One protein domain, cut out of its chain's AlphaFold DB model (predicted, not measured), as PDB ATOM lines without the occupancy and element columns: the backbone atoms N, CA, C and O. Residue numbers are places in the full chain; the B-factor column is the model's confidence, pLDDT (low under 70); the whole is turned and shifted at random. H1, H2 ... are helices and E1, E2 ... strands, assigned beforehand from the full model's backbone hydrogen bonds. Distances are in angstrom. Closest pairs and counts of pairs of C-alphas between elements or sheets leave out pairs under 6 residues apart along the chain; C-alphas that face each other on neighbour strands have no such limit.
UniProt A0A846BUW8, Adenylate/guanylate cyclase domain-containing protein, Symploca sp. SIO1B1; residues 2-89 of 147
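AT A GLANCE: This is residues 2 to 89 of the 147 residues of the protein "Adenylate/guanylate cyclase domain-containing protein" of Symploca sp. SIO1B1 (UniProt A0A846BUW8). A twisted sheet of four strands, E1, E4, E6 and E5, has the long helix H1 packed on one face, closest to E1 and E4, and the short helix H2 on the other. From this body a thin hairpin, E2 and E3, sticks out as an arm and makes much of the length. The printed part has 88 residues, with six named strands and two named helices in the order E1 E2 E3 H1 E4 H2 E5 E6. The large sheet has the order E1, E4, E6, E5 and is mixed; the class is mixed, helices and strands. The whole is loose, with a radius of gyration of the C-alphas of 15.2 A, and elongated, spanning 48 by 27 by 21 A.

IN THESE COORDINATES: Begin in the large sheet: find C-alpha 3 at (34.263, 19.585, -10.041), where E1, residues 3 to 5, begins its 6.7 A. E4 is residues 47 to 50, 10.4 A; E5 is residues 65 to 72, 20.8 A; E6 is residues 79 to 85, 19.2 A, ending at C-alpha 85 at (39.554, 12.403, -5.934). H1, residues 28 to 43, runs 22.5 A from C-alpha 28 at (27.236, 29.461, 2.815). H2 is residues 51 to 55, 6.0 A. For the arm, look at E2, residues 11 to 15, and E3, residues 22 to 26, each 12.0 A.

HOW THE PARTS SIT: Start at the edge strand E1, parallel to E4 at 17 degrees; N 5 and O 48 are 2.9 A apart, within hydrogen-bond range. E4 and E6 are antiparallel at 144 degrees, with N 49 and O 83 at 2.9 A. The hairpin E5 and E6 is antiparallel at 154 degrees, with N 82 and O 69 at 2.8 A. E4, H2 and E5 form a split strand-helix-strand unit, two strands running the same way with E6 between them, and its crossover is right-handed. H1 is on this sheet; its closest C-alphas to E1 are those of Gly 4 and Glu 37, 3.9 A. H2 is on the opposite face, at a height over the sheet of 7.1 A, with the closest C-alphas of H2 and E6, those of His 51 and Ser 81, 5.4 A apart. Every O i to N i+4 pair is within range in H2, and 10 of 12 in H1. Outward, the hairpin E2 and E3 is antiparallel at 143 degrees, with N 24 and O 13 at 3.5 A; E2 is apart from H1, and E3 from E4.

THE WHOLE: The farthest C-alphas, those of Gln 18 and Asn 61, are 49.1 A apart. The printed part has no cut, and no link is long. Mean pLDDT of the printed part is 81.6; look for values under 70 at residues 11 to 29 and 74 to 78.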
ATOM      1  N   GLY A   2      36.144  21.397 -14.146       93.56
ATOM      2  CA  GLY A   2      36.478  21.195 -12.733       93.56
ATOM      3  C   GLY A   2      35.227  20.846 -11.932       93.56
ATOM      4  O   GLY A   2      34.142  21.318 -12.261       93.56
ATOM      5  N   ILE A   3      35.366  20.003 -10.910       96.56
ATOM      6  CA  ILE A   3      34.263  19.585 -10.041       96.56
ATOM      7  C   ILE A   3      34.633  19.875  -8.585       96.56
ATOM      8  O   ILE A   3      35.687  19.454  -8.109       96.56
ATOM      9  N   GLY A   4      33.757  20.582  -7.872       95.12
ATOM     10  CA  GLY A   4      33.885  20.840  -6.440       95.12
ATOM     11  C   GLY A   4      32.675  20.325  -5.675       95.12
ATOM     12  O   GLY A   4      31.554  20.735  -5.965       95.12
ATOM     13  N   ILE A   5      32.893  19.451  -4.687       94.75
ATOM     14  CA  ILE A   5      31.816  18.863  -3.877       94.75
ATOM     15  C   ILE A   5      31.995  19.242  -2.406       94.75
ATOM     16  O   ILE A   5      33.020  18.952  -1.783       94.75
ATOM     17  N   ASN A   6      30.962  19.843  -1.823       92.44
ATOM     18  CA  ASN A   6      30.891  20.176  -0.404       92.44
ATOM     19  C   ASN A   6      29.624  19.585   0.218       92.44
ATOM     20  O   ASN A   6      28.578  19.584  -0.425       92.44
ATOM     21  N   THR A   7      29.722  19.141   1.467       90.25
ATOM     22  CA  THR A   7      28.576  18.671   2.257       90.25
ATOM     23  C   THR A   7      28.392  19.593   3.452       90.25
ATOM     24  O   THR A   7      29.366  19.989   4.089       90.25
ATOM     25  N   GLY A   8      27.150  19.953   3.753       84.12
ATOM     26  CA  GLY A   8      26.812  20.735   4.932       84.12
ATOM     27  C   GLY A   8      25.366  21.206   4.901       84.12
ATOM     28  O   GLY A   8      24.715  21.172   3.857       84.12
ATOM     29  N   ASP A   9      24.889  21.675   6.049       76.25
ATOM     30  CA  ASP A   9      23.498  22.079   6.215       76.25
ATOM     31  C   ASP A   9      23.133  23.290   5.348       76.25
ATOM     32  O   ASP A   9      23.927  24.208   5.104       76.25
ATOM     33  N   LEU A  10      21.899  23.316   4.863       72.50
ATOM     34  CA  LEU A  10      21.367  24.444   4.113       72.50
ATOM     35  C   LEU A  10      19.966  24.771   4.607       72.50
ATOM     36  O   LEU A  10      19.182  23.873   4.902       72.50
ATOM     37  N   MET A  11      19.652  26.062   4.671       57.94
ATOM     38  CA  MET A  11      18.271  26.499   4.797       57.94
ATOM     39  C   MET A  11      17.698  26.663   3.394       57.94
ATOM     40  O   MET A  11      18.243  27.391   2.560       57.94
ATOM     41  N   LEU A  12      16.605  25.954   3.129       56.19
ATOM     42  CA  LEU A  12      15.830  26.108   1.909       56.19
ATOM     43  C   LEU A  12      14.705  27.110   2.180       56.19
ATOM     44  O   LEU A  12      13.922  26.916   3.106       56.19
ATOM     45  N   GLY A  13      14.629  28.171   1.378       52.34
ATOM     46  CA  GLY A  13      13.574  29.176   1.464       52.34
ATOM     47  C   GLY A  13      13.084  29.579   0.078       52.34
ATOM     48  O   GLY A  13      13.818  29.510  -0.906       52.34
ATOM     49  N   THR A  14      11.829  29.995  -0.020       51.16
ATOM     50  CA  THR A  14      11.285  30.627  -1.225       51.16
ATOM     51  C   THR A  14      11.565  32.126  -1.180       51.16
ATOM     52  O   THR A  14      11.276  32.789  -0.186       51.16
ATOM     53  N   VAL A  15      12.132  32.674  -2.259       50.00
ATOM     54  CA  VAL A  15      12.387  34.115  -2.402       50.00
ATOM     55  C   VAL A  15      11.620  34.603  -3.631       50.00
ATOM     56  O   VAL A  15      11.929  34.202  -4.748       50.00
ATOM     57  N   GLY A  16      10.595  35.441  -3.437       50.34
ATOM     58  CA  GLY A  16       9.791  35.997  -4.532       50.34
ATOM     59  C   GLY A  16       8.454  36.604  -4.084       50.34
ATOM     60  O   GLY A  16       7.919  36.239  -3.040       50.34
ATOM     61  N   GLY A  17       7.924  37.554  -4.863       51.84
ATOM     62  CA  GLY A  17       6.560  38.089  -4.712       51.84
ATOM     63  C   GLY A  17       5.530  37.262  -5.495       51.84
ATOM     64  O   GLY A  17       5.919  36.450  -6.330       51.84
ATOM     65  N   GLN A  18       4.226  37.491  -5.259       53.72
ATOM     66  CA  GLN A  18       3.089  36.649  -5.707       53.72
ATOM     67  C   GLN A  18       3.093  36.177  -7.181       53.72
ATOM     68  O   GLN A  18       2.418  35.201  -7.494       53.72
ATOM     69  N   SER A  19       3.852  36.812  -8.078       49.31
ATOM     70  CA  SER A  19       3.867  36.510  -9.516       49.31
ATOM     71  C   SER A  19       5.082  35.700 -10.008       49.31
ATOM     72  O   SER A  19       5.098  35.303 -11.171       49.31
ATOM     73  N   ARG A  20       6.096  35.442  -9.165       42.97
ATOM     74  CA  ARG A  20       7.241  34.552  -9.459       42.97
ATOM     75  C   ARG A  20       7.819  33.988  -8.160       42.97
ATOM     76  O   ARG A  20       8.417  34.729  -7.387       42.97
ATOM     77  N   MET A  21       7.672  32.680  -7.944       39.53
ATOM     78  CA  MET A  21       8.400  31.958  -6.899       39.53
ATOM     79  C   MET A  21       9.585  31.226  -7.529       39.53
ATOM     80  O   MET A  21       9.387  30.199  -8.173       39.53
ATOM     81  N   ASP A  22      10.799  31.735  -7.321       44.50
ATOM     82  CA  ASP A  22      12.030  31.006  -7.628       44.50
ATOM     83  C   ASP A  22      12.561  30.375  -6.329       44.50
ATOM     84  O   ASP A  22      12.791  31.051  -5.318       44.50
ATOM     85  N   GLY A  23      12.729  29.051  -6.324       47.72
ATOM     86  CA  GLY A  23      13.354  28.344  -5.207       47.72
ATOM     87  C   GLY A  23      14.829  28.729  -5.125       47.72
ATOM     88  O   GLY A  23      15.611  28.338  -5.987       47.72
ATOM     89  N   THR A  24      15.217  29.500  -4.108       45.28
ATOM     90  CA  THR A  24      16.601  29.956  -3.934       45.28
ATOM     91  C   THR A  24      17.204  29.286  -2.708       45.28
ATOM     92  O   THR A  24      16.672  29.376  -1.604       45.28
ATOM     93  N   VAL A  25      18.344  28.618  -2.876       44.47
ATOM     94  CA  VAL A  25      19.101  28.083  -1.739       44.47
ATOM     95  C   VAL A  25      19.934  29.208  -1.132       44.47
ATOM     96  O   VAL A  25      20.831  29.739  -1.787       44.47
ATOM     97  N   ILE A  26      19.673  29.553   0.129       51.41
ATOM     98  CA  ILE A  26      20.477  30.513   0.892       51.41
ATOM     99  C   ILE A  26      21.315  29.714   1.891       51.41
ATOM    100  O   ILE A  26      20.871  29.388   2.988       51.41
ATOM    101  N   SER A  27      22.539  29.353   1.504       57.12
ATOM    102  CA  SER A  27      23.501  28.759   2.435       57.12
ATOM    103  C   SER A  27      24.938  29.027   2.005       57.12
ATOM    104  O   SER A  27      25.304  28.860   0.838       57.12
ATOM    105  N   ASP A  28      25.784  29.359   2.980       67.06
ATOM    106  CA  ASP A  28      27.236  29.461   2.815       67.06
ATOM    107  C   ASP A  28      27.855  28.189   2.219       67.06
ATOM    108  O   ASP A  28      28.896  28.255   1.563       67.06
ATOM    109  N   ASN A  29      27.216  27.032   2.407       67.94
ATOM    110  CA  ASN A  29      27.709  25.753   1.907       67.94
ATOM    111  C   ASN A  29      27.632  25.626   0.377       67.94
ATOM    112  O   ASN A  29      28.505  24.976  -0.205       67.94
ATOM    113  N   VAL A  30      26.687  26.307  -0.285       70.88
ATOM    114  CA  VAL A  30      26.632  26.385  -1.760       70.88
ATOM    115  C   VAL A  30      27.812  27.200  -2.292       70.88
ATOM    116  O   VAL A  30      28.499  26.793  -3.231       70.88
ATOM    117  N   ASN A  31      28.125  28.312  -1.621       80.56
ATOM    118  CA  ASN A  31      29.274  29.147  -1.964       80.56
ATOM    119  C   ASN A  31      30.609  28.412  -1.763       80.56
ATOM    120  O   ASN A  31      31.561  28.655  -2.506       80.56
ATOM    121  N   ILE A  32      30.702  27.508  -0.782       84.25
ATOM    122  CA  ILE A  32      31.896  26.675  -0.578       84.25
ATOM    123  C   ILE A  32      32.099  25.721  -1.759       84.25
ATOM    124  O   ILE A  32      33.212  25.664  -2.274       84.25
ATOM    125  N   ALA A  33      31.056  25.033  -2.236       87.81
ATOM    126  CA  ALA A  33      31.175  24.110  -3.371       87.81
ATOM    127  C   ALA A  33      31.711  24.809  -4.635       87.81
ATOM    128  O   ALA A  33      32.692  24.350  -5.221       87.81
ATOM    129  N   SER A  34      31.152  25.972  -4.993       89.25
ATOM    130  CA  SER A  34      31.629  26.770  -6.137       89.25
ATOM    131  C   SER A  34      33.078  27.249  -5.961       89.25
ATOM    132  O   SER A  34      33.866  27.241  -6.903       89.25
ATOM    133  N   ARG A  35      33.489  27.615  -4.741       89.31
ATOM    134  CA  ARG A  35      34.887  27.996  -4.474       89.31
ATOM    135  C   ARG A  35      35.844  26.813  -4.572       89.31
ATOM    136  O   ARG A  35      36.957  26.984  -5.062       89.31
ATOM    137  N   ILE A  36      35.431  25.638  -4.100       93.44
ATOM    138  CA  ILE A  36      36.201  24.401  -4.252       93.44
ATOM    139  C   ILE A  36      36.364  24.076  -5.740       93.44
ATOM    140  O   ILE A  36      37.481  23.794  -6.166       93.44
ATOM    141  N   GLU A  37      35.301  24.201  -6.539       94.94
ATOM    142  CA  GLU A  37      35.371  24.054  -7.997       94.94
ATOM    143  C   GLU A  37      36.387  25.035  -8.596       94.94
ATOM    144  O   GLU A  37      37.313  24.603  -9.275       94.94
ATOM    145  N   GLY A  38      36.350  26.320  -8.236       94.00
ATOM    146  CA  GLY A  38      37.337  27.292  -8.718       94.00
ATOM    147  C   GLY A  38      38.796  26.965  -8.346       94.00
ATOM    148  O   GLY A  38      39.728  27.312  -9.081       94.00
ATOM    149  N   LEU A  39      39.031  26.260  -7.231       94.81
ATOM    150  CA  LEU A  39      40.369  25.815  -6.826       94.81
ATOM    151  C   LEU A  39      40.912  24.673  -7.696       94.81
ATOM    152  O   LEU A  39      42.134  24.534  -7.790       94.81
ATOM    153  N   THR A  40      40.056  23.913  -8.382       96.31
ATOM    154  CA  THR A  40      40.478  22.832  -9.295       96.31
ATOM    155  C   THR A  40      41.443  23.351 -10.363       96.31
ATOM    156  O   THR A  40      42.509  22.778 -10.568       96.31
ATOM    157  N   LYS A  41      41.169  24.525 -10.951       94.88
ATOM    158  CA  LYS A  41      42.037  25.181 -11.946       94.88
ATOM    159  C   LYS A  41      43.397  25.586 -11.371       94.88
ATOM    160  O   LYS A  41      44.437  25.454 -12.030       94.88
ATOM    161  N   LYS A  42      43.403  26.091 -10.133       94.00
ATOM    162  CA  LYS A  42      44.635  26.463  -9.426       94.00
ATOM    163  C   LYS A  42      45.506  25.234  -9.192       94.00
ATOM    164  O   LYS A  42      46.697  25.285  -9.488       94.00
ATOM    165  N   TYR A  43      44.904  24.156  -8.704       95.25
ATOM    166  CA  TYR A  43      45.596  22.918  -8.365       95.25
ATOM    167  C   TYR A  43      45.834  21.987  -9.559       95.25
ATOM    168  O   TYR A  43      46.670  21.105  -9.452       95.25
ATOM    169  N   GLY A  44      45.190  22.219 -10.705       95.06
ATOM    170  CA  GLY A  44      45.368  21.399 -11.907       95.06
ATOM    171  C   GLY A  44      44.758  20.005 -11.778       95.06
ATOM    172  O   GLY A  44      45.336  19.050 -12.279       95.06
ATOM    173  N   VAL A  45      43.625  19.890 -11.086       96.06
ATOM    174  CA  VAL A  45      42.950  18.611 -10.815       96.06
ATOM    175  C   VAL A  45      41.521  18.633 -11.343       96.06
ATOM    176  O   VAL A  45      40.953  19.706 -11.538       96.06
ATOM    177  N   SER A  46      40.939  17.461 -11.577       95.38
ATOM    178  CA  SER A  46      39.582  17.317 -12.117       95.38
ATOM    179  C   SER A  46      38.505  17.460 -11.037       95.38
ATOM    180  O   SER A  46      37.475  18.091 -11.279       95.38
ATOM    181  N   MET A  47      38.754  16.929  -9.835       97.31
ATOM    182  CA  MET A  47      37.770  16.877  -8.755       97.31
ATOM    183  C   MET A  47      38.384  17.167  -7.385       97.31
ATOM    184  O   MET A  47      39.410  16.604  -7.003       97.31
ATOM    185  N   LEU A  48      37.703  18.022  -6.624       97.56
ATOM    186  CA  LEU A  48      38.007  18.312  -5.230       97.56
ATOM    187  C   LEU A  48      36.776  18.102  -4.355       97.56
ATOM    188  O   LEU A  48      35.673  18.541  -4.690       97.56
ATOM    189  N   ILE A  49      36.989  17.494  -3.194       97.00
ATOM    190  CA  ILE A  49      35.963  17.325  -2.171       97.00
ATOM    191  C   ILE A  49      36.412  17.949  -0.849       97.00
ATOM    192  O   ILE A  49      37.595  17.948  -0.500       97.00
ATOM    193  N   SER A  50      35.453  18.502  -0.112       95.06
ATOM    194  CA  SER A  50      35.664  18.960   1.264       95.06
ATOM    195  C   SER A  50      35.866  17.787   2.231       95.06
ATOM    196  O   SER A  50      35.423  16.666   1.965       95.06
ATOM    197  N   HIS A  51      36.453  18.052   3.400       92.50
ATOM    198  CA  HIS A  51      36.476  17.086   4.500       92.50
ATOM    199  C   HIS A  51      35.077  16.635   4.931       92.50
ATOM    200  O   HIS A  51      34.895  15.460   5.215       92.50
ATOM    201  N   GLN A  52      34.083  17.523   4.935       92.50
ATOM    202  CA  GLN A  52      32.704  17.170   5.271       92.50
ATOM    203  C   GLN A  52      32.150  16.107   4.314       92.50
ATOM    204  O   GLN A  52      31.560  15.120   4.754       92.50
ATOM    205  N   THR A  53      32.386  16.278   3.010       95.38
ATOM    206  CA  THR A  53      32.023  15.281   1.994       95.38
ATOM    207  C   THR A  53      32.773  13.977   2.218       95.38
ATOM    208  O   THR A  53      32.154  12.920   2.229       95.38
ATOM    209  N   PHE A  54      34.086  14.050   2.441       95.12
ATOM    210  CA  PHE A  54      34.915  12.873   2.693       95.12
ATOM    211  C   PHE A  54      34.421  12.059   3.901       95.12
ATOM    212  O   PHE A  54      34.236  10.851   3.799       95.12
ATOM    213  N   SER A  55      34.131  12.727   5.018       93.38
ATOM    214  CA  SER A  55      33.630  12.103   6.248       93.38
ATOM    215  C   SER A  55      32.217  11.530   6.112       93.38
ATOM    216  O   SER A  55      31.815  10.706   6.926       93.38
ATOM    217  N   SER A  56      31.464  11.954   5.093       94.75
ATOM    218  CA  SER A  56      30.113  11.457   4.811       94.75
ATOM    219  C   SER A  56      30.103  10.252   3.861       94.75
ATOM    220  O   SER A  56      29.038   9.704   3.578       94.75
ATOM    221  N   LEU A  57      31.263   9.823   3.344       93.94
ATOM    222  CA  LEU A  57      31.353   8.651   2.474       93.94
ATOM    223  C   LEU A  57      31.079   7.370   3.266       93.94
ATOM    224  O   LEU A  57      31.745   7.078   4.256       93.94
ATOM    225  N   LYS A  58      30.134   6.557   2.783       94.81
ATOM    226  CA  LYS A  58      29.811   5.257   3.394       94.81
ATOM    227  C   LYS A  58      30.912   4.212   3.177       94.81
ATOM    228  O   LYS A  58      31.175   3.406   4.063       94.81
ATOM    229  N   TYR A  59      31.549   4.245   2.006       94.19
ATOM    230  CA  TYR A  59      32.597   3.309   1.594       94.19
ATOM    231  C   TYR A  59      33.814   4.089   1.068       94.19
ATOM    232  O   TYR A  59      34.054   4.142  -0.134       94.19
ATOM    233  N   PRO A  60      34.583   4.764   1.943       90.81
ATOM    234  CA  PRO A  60      35.695   5.614   1.508       90.81
ATOM    235  C   PRO A  60      36.806   4.832   0.791       90.81
ATOM    236  O   PRO A  60      37.507   5.402  -0.037       90.81
ATOM    237  N   ASN A  61      36.944   3.532   1.072       92.31
ATOM    238  CA  ASN A  61      37.947   2.663   0.451       92.31
ATOM    239  C   ASN A  61      37.644   2.315  -1.019       92.31
ATOM    240  O   ASN A  61      38.523   1.785  -1.693       92.31
ATOM    241  N   ASP A  62      36.443   2.624  -1.514       94.56
ATOM    242  CA  ASP A  62      36.060   2.391  -2.914       94.56
ATOM    243  C   ASP A  62      36.606   3.479  -3.856       94.56
ATOM    244  O   ASP A  62      36.494   3.363  -5.076       94.56
ATOM    245  N   TYR A  63      37.203   4.534  -3.296       95.19
ATOM    246  CA  TYR A  63      37.698   5.696  -4.023       95.19
ATOM    247  C   TYR A  63      39.196   5.878  -3.815       95.19
ATOM    248  O   TYR A  63      39.732   5.621  -2.733       95.19
ATOM    249  N   VAL A  64      39.873   6.421  -4.827       96.19
ATOM    250  CA  VAL A  64      41.247   6.897  -4.678       96.19
ATOM    251  C   VAL A  64      41.268   8.404  -4.476       96.19
ATOM    252  O   VAL A  64      40.782   9.200  -5.284       96.19
ATOM    253  N   PHE A  65      41.863   8.809  -3.362       96.75
ATOM    254  CA  PHE A  65      41.954  10.206  -2.985       96.75
ATOM    255  C   PHE A  65      43.280  10.517  -2.306       96.75
ATOM    256  O   PHE A  65      43.978   9.632  -1.808       96.75
ATOM    257  N   ARG A  66      43.642  11.796  -2.261       96.44
ATOM    258  CA  ARG A  66      44.764  12.286  -1.452       96.44
ATOM    259  C   ARG A  66      44.431  13.622  -0.819       96.44
ATOM    260  O   ARG A  66      43.749  14.446  -1.427       96.44
ATOM    261  N   PHE A  67      44.900  13.836   0.403       94.25
ATOM    262  CA  PHE A  67      44.785  15.140   1.047       94.25
ATOM    263  C   PHE A  67      45.687  16.146   0.330       94.25
ATOM    264  O   PHE A  67      46.869  15.870   0.150       94.25
ATOM    265  N   ILE A  68      45.155  17.310  -0.057       93.12
ATOM    266  CA  ILE A  68      45.919  18.288  -0.845       93.12
ATOM    267  C   ILE A  68      46.244  19.575  -0.099       93.12
ATOM    268  O   ILE A  68      47.314  20.134  -0.318       93.12
ATOM    269  N   ALA A  69      45.345  20.103   0.732       88.50
ATOM    270  CA  ALA A  69      45.530  21.395   1.389       88.50
ATOM    271  C   ALA A  69      44.449  21.680   2.434       88.50
ATOM    272  O   ALA A  69      43.312  21.236   2.312       88.50
ATOM    273  N   GLN A  70      44.786  22.545   3.384       87.88
ATOM    274  CA  GLN A  70      43.835  23.345   4.152       87.88
ATOM    275  C   GLN A  70      43.770  24.761   3.583       87.88
ATOM    276  O   GLN A  70      44.802  25.423   3.432       87.88
ATOM    277  N   VAL A  71      42.565  25.233   3.262       86.31
ATOM    278  CA  VAL A  71      42.340  26.569   2.697       86.31
ATOM    279  C   VAL A  71      41.401  27.385   3.573       86.31
ATOM    280  O   VAL A  71      40.404  26.881   4.088       86.31
ATOM    281  N   ARG A  72      41.698  28.677   3.722       82.75
ATOM    282  CA  ARG A  72      40.782  29.626   4.358       82.75
ATOM    283  C   ARG A  72      39.777  30.114   3.324       82.75
ATOM    284  O   ARG A  72      40.169  30.653   2.288       82.75
ATOM    285  N   MET A  73      38.490  29.952   3.609       78.38
ATOM    286  CA  MET A  73      37.425  30.447   2.739       78.38
ATOM    287  C   MET A  73      37.070  31.890   3.112       78.38
ATOM    288  O   MET A  73      36.905  32.221   4.283       78.38
ATOM    289  N   LYS A  74      36.941  32.775   2.116       66.69
ATOM    290  CA  LYS A  74      36.601  34.192   2.338       66.69
ATOM    291  C   LYS A  74      35.281  34.316   3.114       66.69
ATOM    292  O   LYS A  74      34.262  33.794   2.664       66.69
ATOM    293  N   GLY A  75      35.296  35.014   4.246       64.25
ATOM    294  CA  GLY A  75      34.114  35.188   5.100       64.25
ATOM    295  C   GLY A  75      33.886  34.082   6.134       64.25
ATOM    296  O   GLY A  75      32.936  34.189   6.896       64.25
ATOM    297  N   LYS A  76      34.754  33.060   6.214       64.00
ATOM    298  CA  LYS A  76      34.770  32.099   7.328       64.00
ATOM    299  C   LYS A  76      36.115  32.120   8.054       64.00
ATOM    300  O   LYS A  76      37.171  32.285   7.442       64.00
ATOM    301  N   SER A  77      36.061  31.966   9.374       61.28
ATOM    302  CA  SER A  77      37.238  31.817  10.240       61.28
ATOM    303  C   SER A  77      37.885  30.436  10.096       61.28
ATOM    304  O   SER A  77      39.099  30.312  10.254       61.28
ATOM    305  N   GLU A  78      37.088  29.421   9.763       69.19
ATOM    306  CA  GLU A  78      37.506  28.021   9.729       69.19
ATOM    307  C   GLU A  78      38.242  27.635   8.439       69.19
ATOM    308  O   GLU A  78      37.944  28.106   7.334       69.19
ATOM    309  N   LEU A  79      39.225  26.747   8.599       81.12
ATOM    310  CA  LEU A  79      39.953  26.130   7.497       81.12
ATOM    311  C   LEU A  79      39.151  24.952   6.946       81.12
ATOM    312  O   LEU A  79      38.701  24.091   7.696       81.12
ATOM    313  N   VAL A  80      39.034  24.881   5.622       87.75
ATOM    314  CA  VAL A  80      38.451  23.732   4.930       87.75
ATOM    315  C   VAL A  80      39.586  22.866   4.401       87.75
ATOM    316  O   VAL A  80      40.396  23.318   3.587       87.75
ATOM    317  N   SER A  81      39.648  21.623   4.871       91.75
ATOM    318  CA  SER A  81      40.527  20.594   4.312       91.75
ATOM    319  C   SER A  81      39.960  20.094   2.986       91.75
ATOM    320  O   SER A  81      38.762  19.819   2.880       91.75
ATOM    321  N   LEU A  82      40.827  19.971   1.986       95.44
ATOM    322  CA  LEU A  82      40.491  19.535   0.638       95.44
ATOM    323  C   LEU A  82      41.193  18.225   0.305       95.44
ATOM    324  O   LEU A  82      42.385  18.050   0.580       95.44
ATOM    325  N   PHE A  83      40.446  17.353  -0.356       97.38
ATOM    326  CA  PHE A  83      40.926  16.099  -0.907       97.38
ATOM    327  C   PHE A  83      40.723  16.120  -2.415       97.38
ATOM    328  O   PHE A  83      39.682  16.553  -2.906       97.38
ATOM    329  N   GLU A  84      41.725  15.657  -3.145       97.81
ATOM    330  CA  GLU A  84      41.585  15.342  -4.560       97.81
ATOM    331  C   GLU A  84      41.071  13.916  -4.690       97.81
ATOM    332  O   GLU A  84      41.651  13.020  -4.082       97.81
ATOM    333  N   VAL A  85      40.024  13.723  -5.492       97.56
ATOM    334  CA  VAL A  85      39.554  12.403  -5.934       97.56
ATOM    335  C   VAL A  85      40.002  12.237  -7.379       97.56
ATOM    336  O   VAL A  85      39.674  13.069  -8.221       97.56
ATOM    337  N   PHE A  86      40.774  11.194  -7.665       96.94
ATOM    338  CA  PHE A  86      41.433  11.020  -8.967       96.94
ATOM    339  C   PHE A  86      41.100   9.671  -9.616       96.94
ATOM    340  O   PHE A  86      41.871   9.120 -10.400       96.94
ATOM    341  N   ASP A  87      39.922   9.132  -9.302       95.50
ATOM    342  CA  ASP A  87      39.429   7.876  -9.866       95.50
ATOM    343  C   ASP A  87      39.300   7.885 -11.384       95.50
ATOM    344  O   ASP A  87      39.574   6.860 -12.012       95.50
ATOM    345  N   ALA A  88      38.899   9.034 -11.930       93.25
ATOM    346  CA  ALA A  88      38.605   9.253 -13.342       93.25
ATOM    347  C   ALA A  88      39.795   9.801 -14.147       93.25
ATOM    348  O   ALA A  88      39.636  10.131 -15.322       93.25
ATOM    349  N   ASP A  89      40.971   9.932 -13.531       95.62
ATOM    350  CA  ASP A  89      42.173  10.335 -14.253       95.62
ATOM    351  C   ASP A  89      42.612   9.247 -15.242       95.62
ATOM    352  O   ASP A  89      42.316   8.062 -15.065       95.62
TER     353      ASP A  89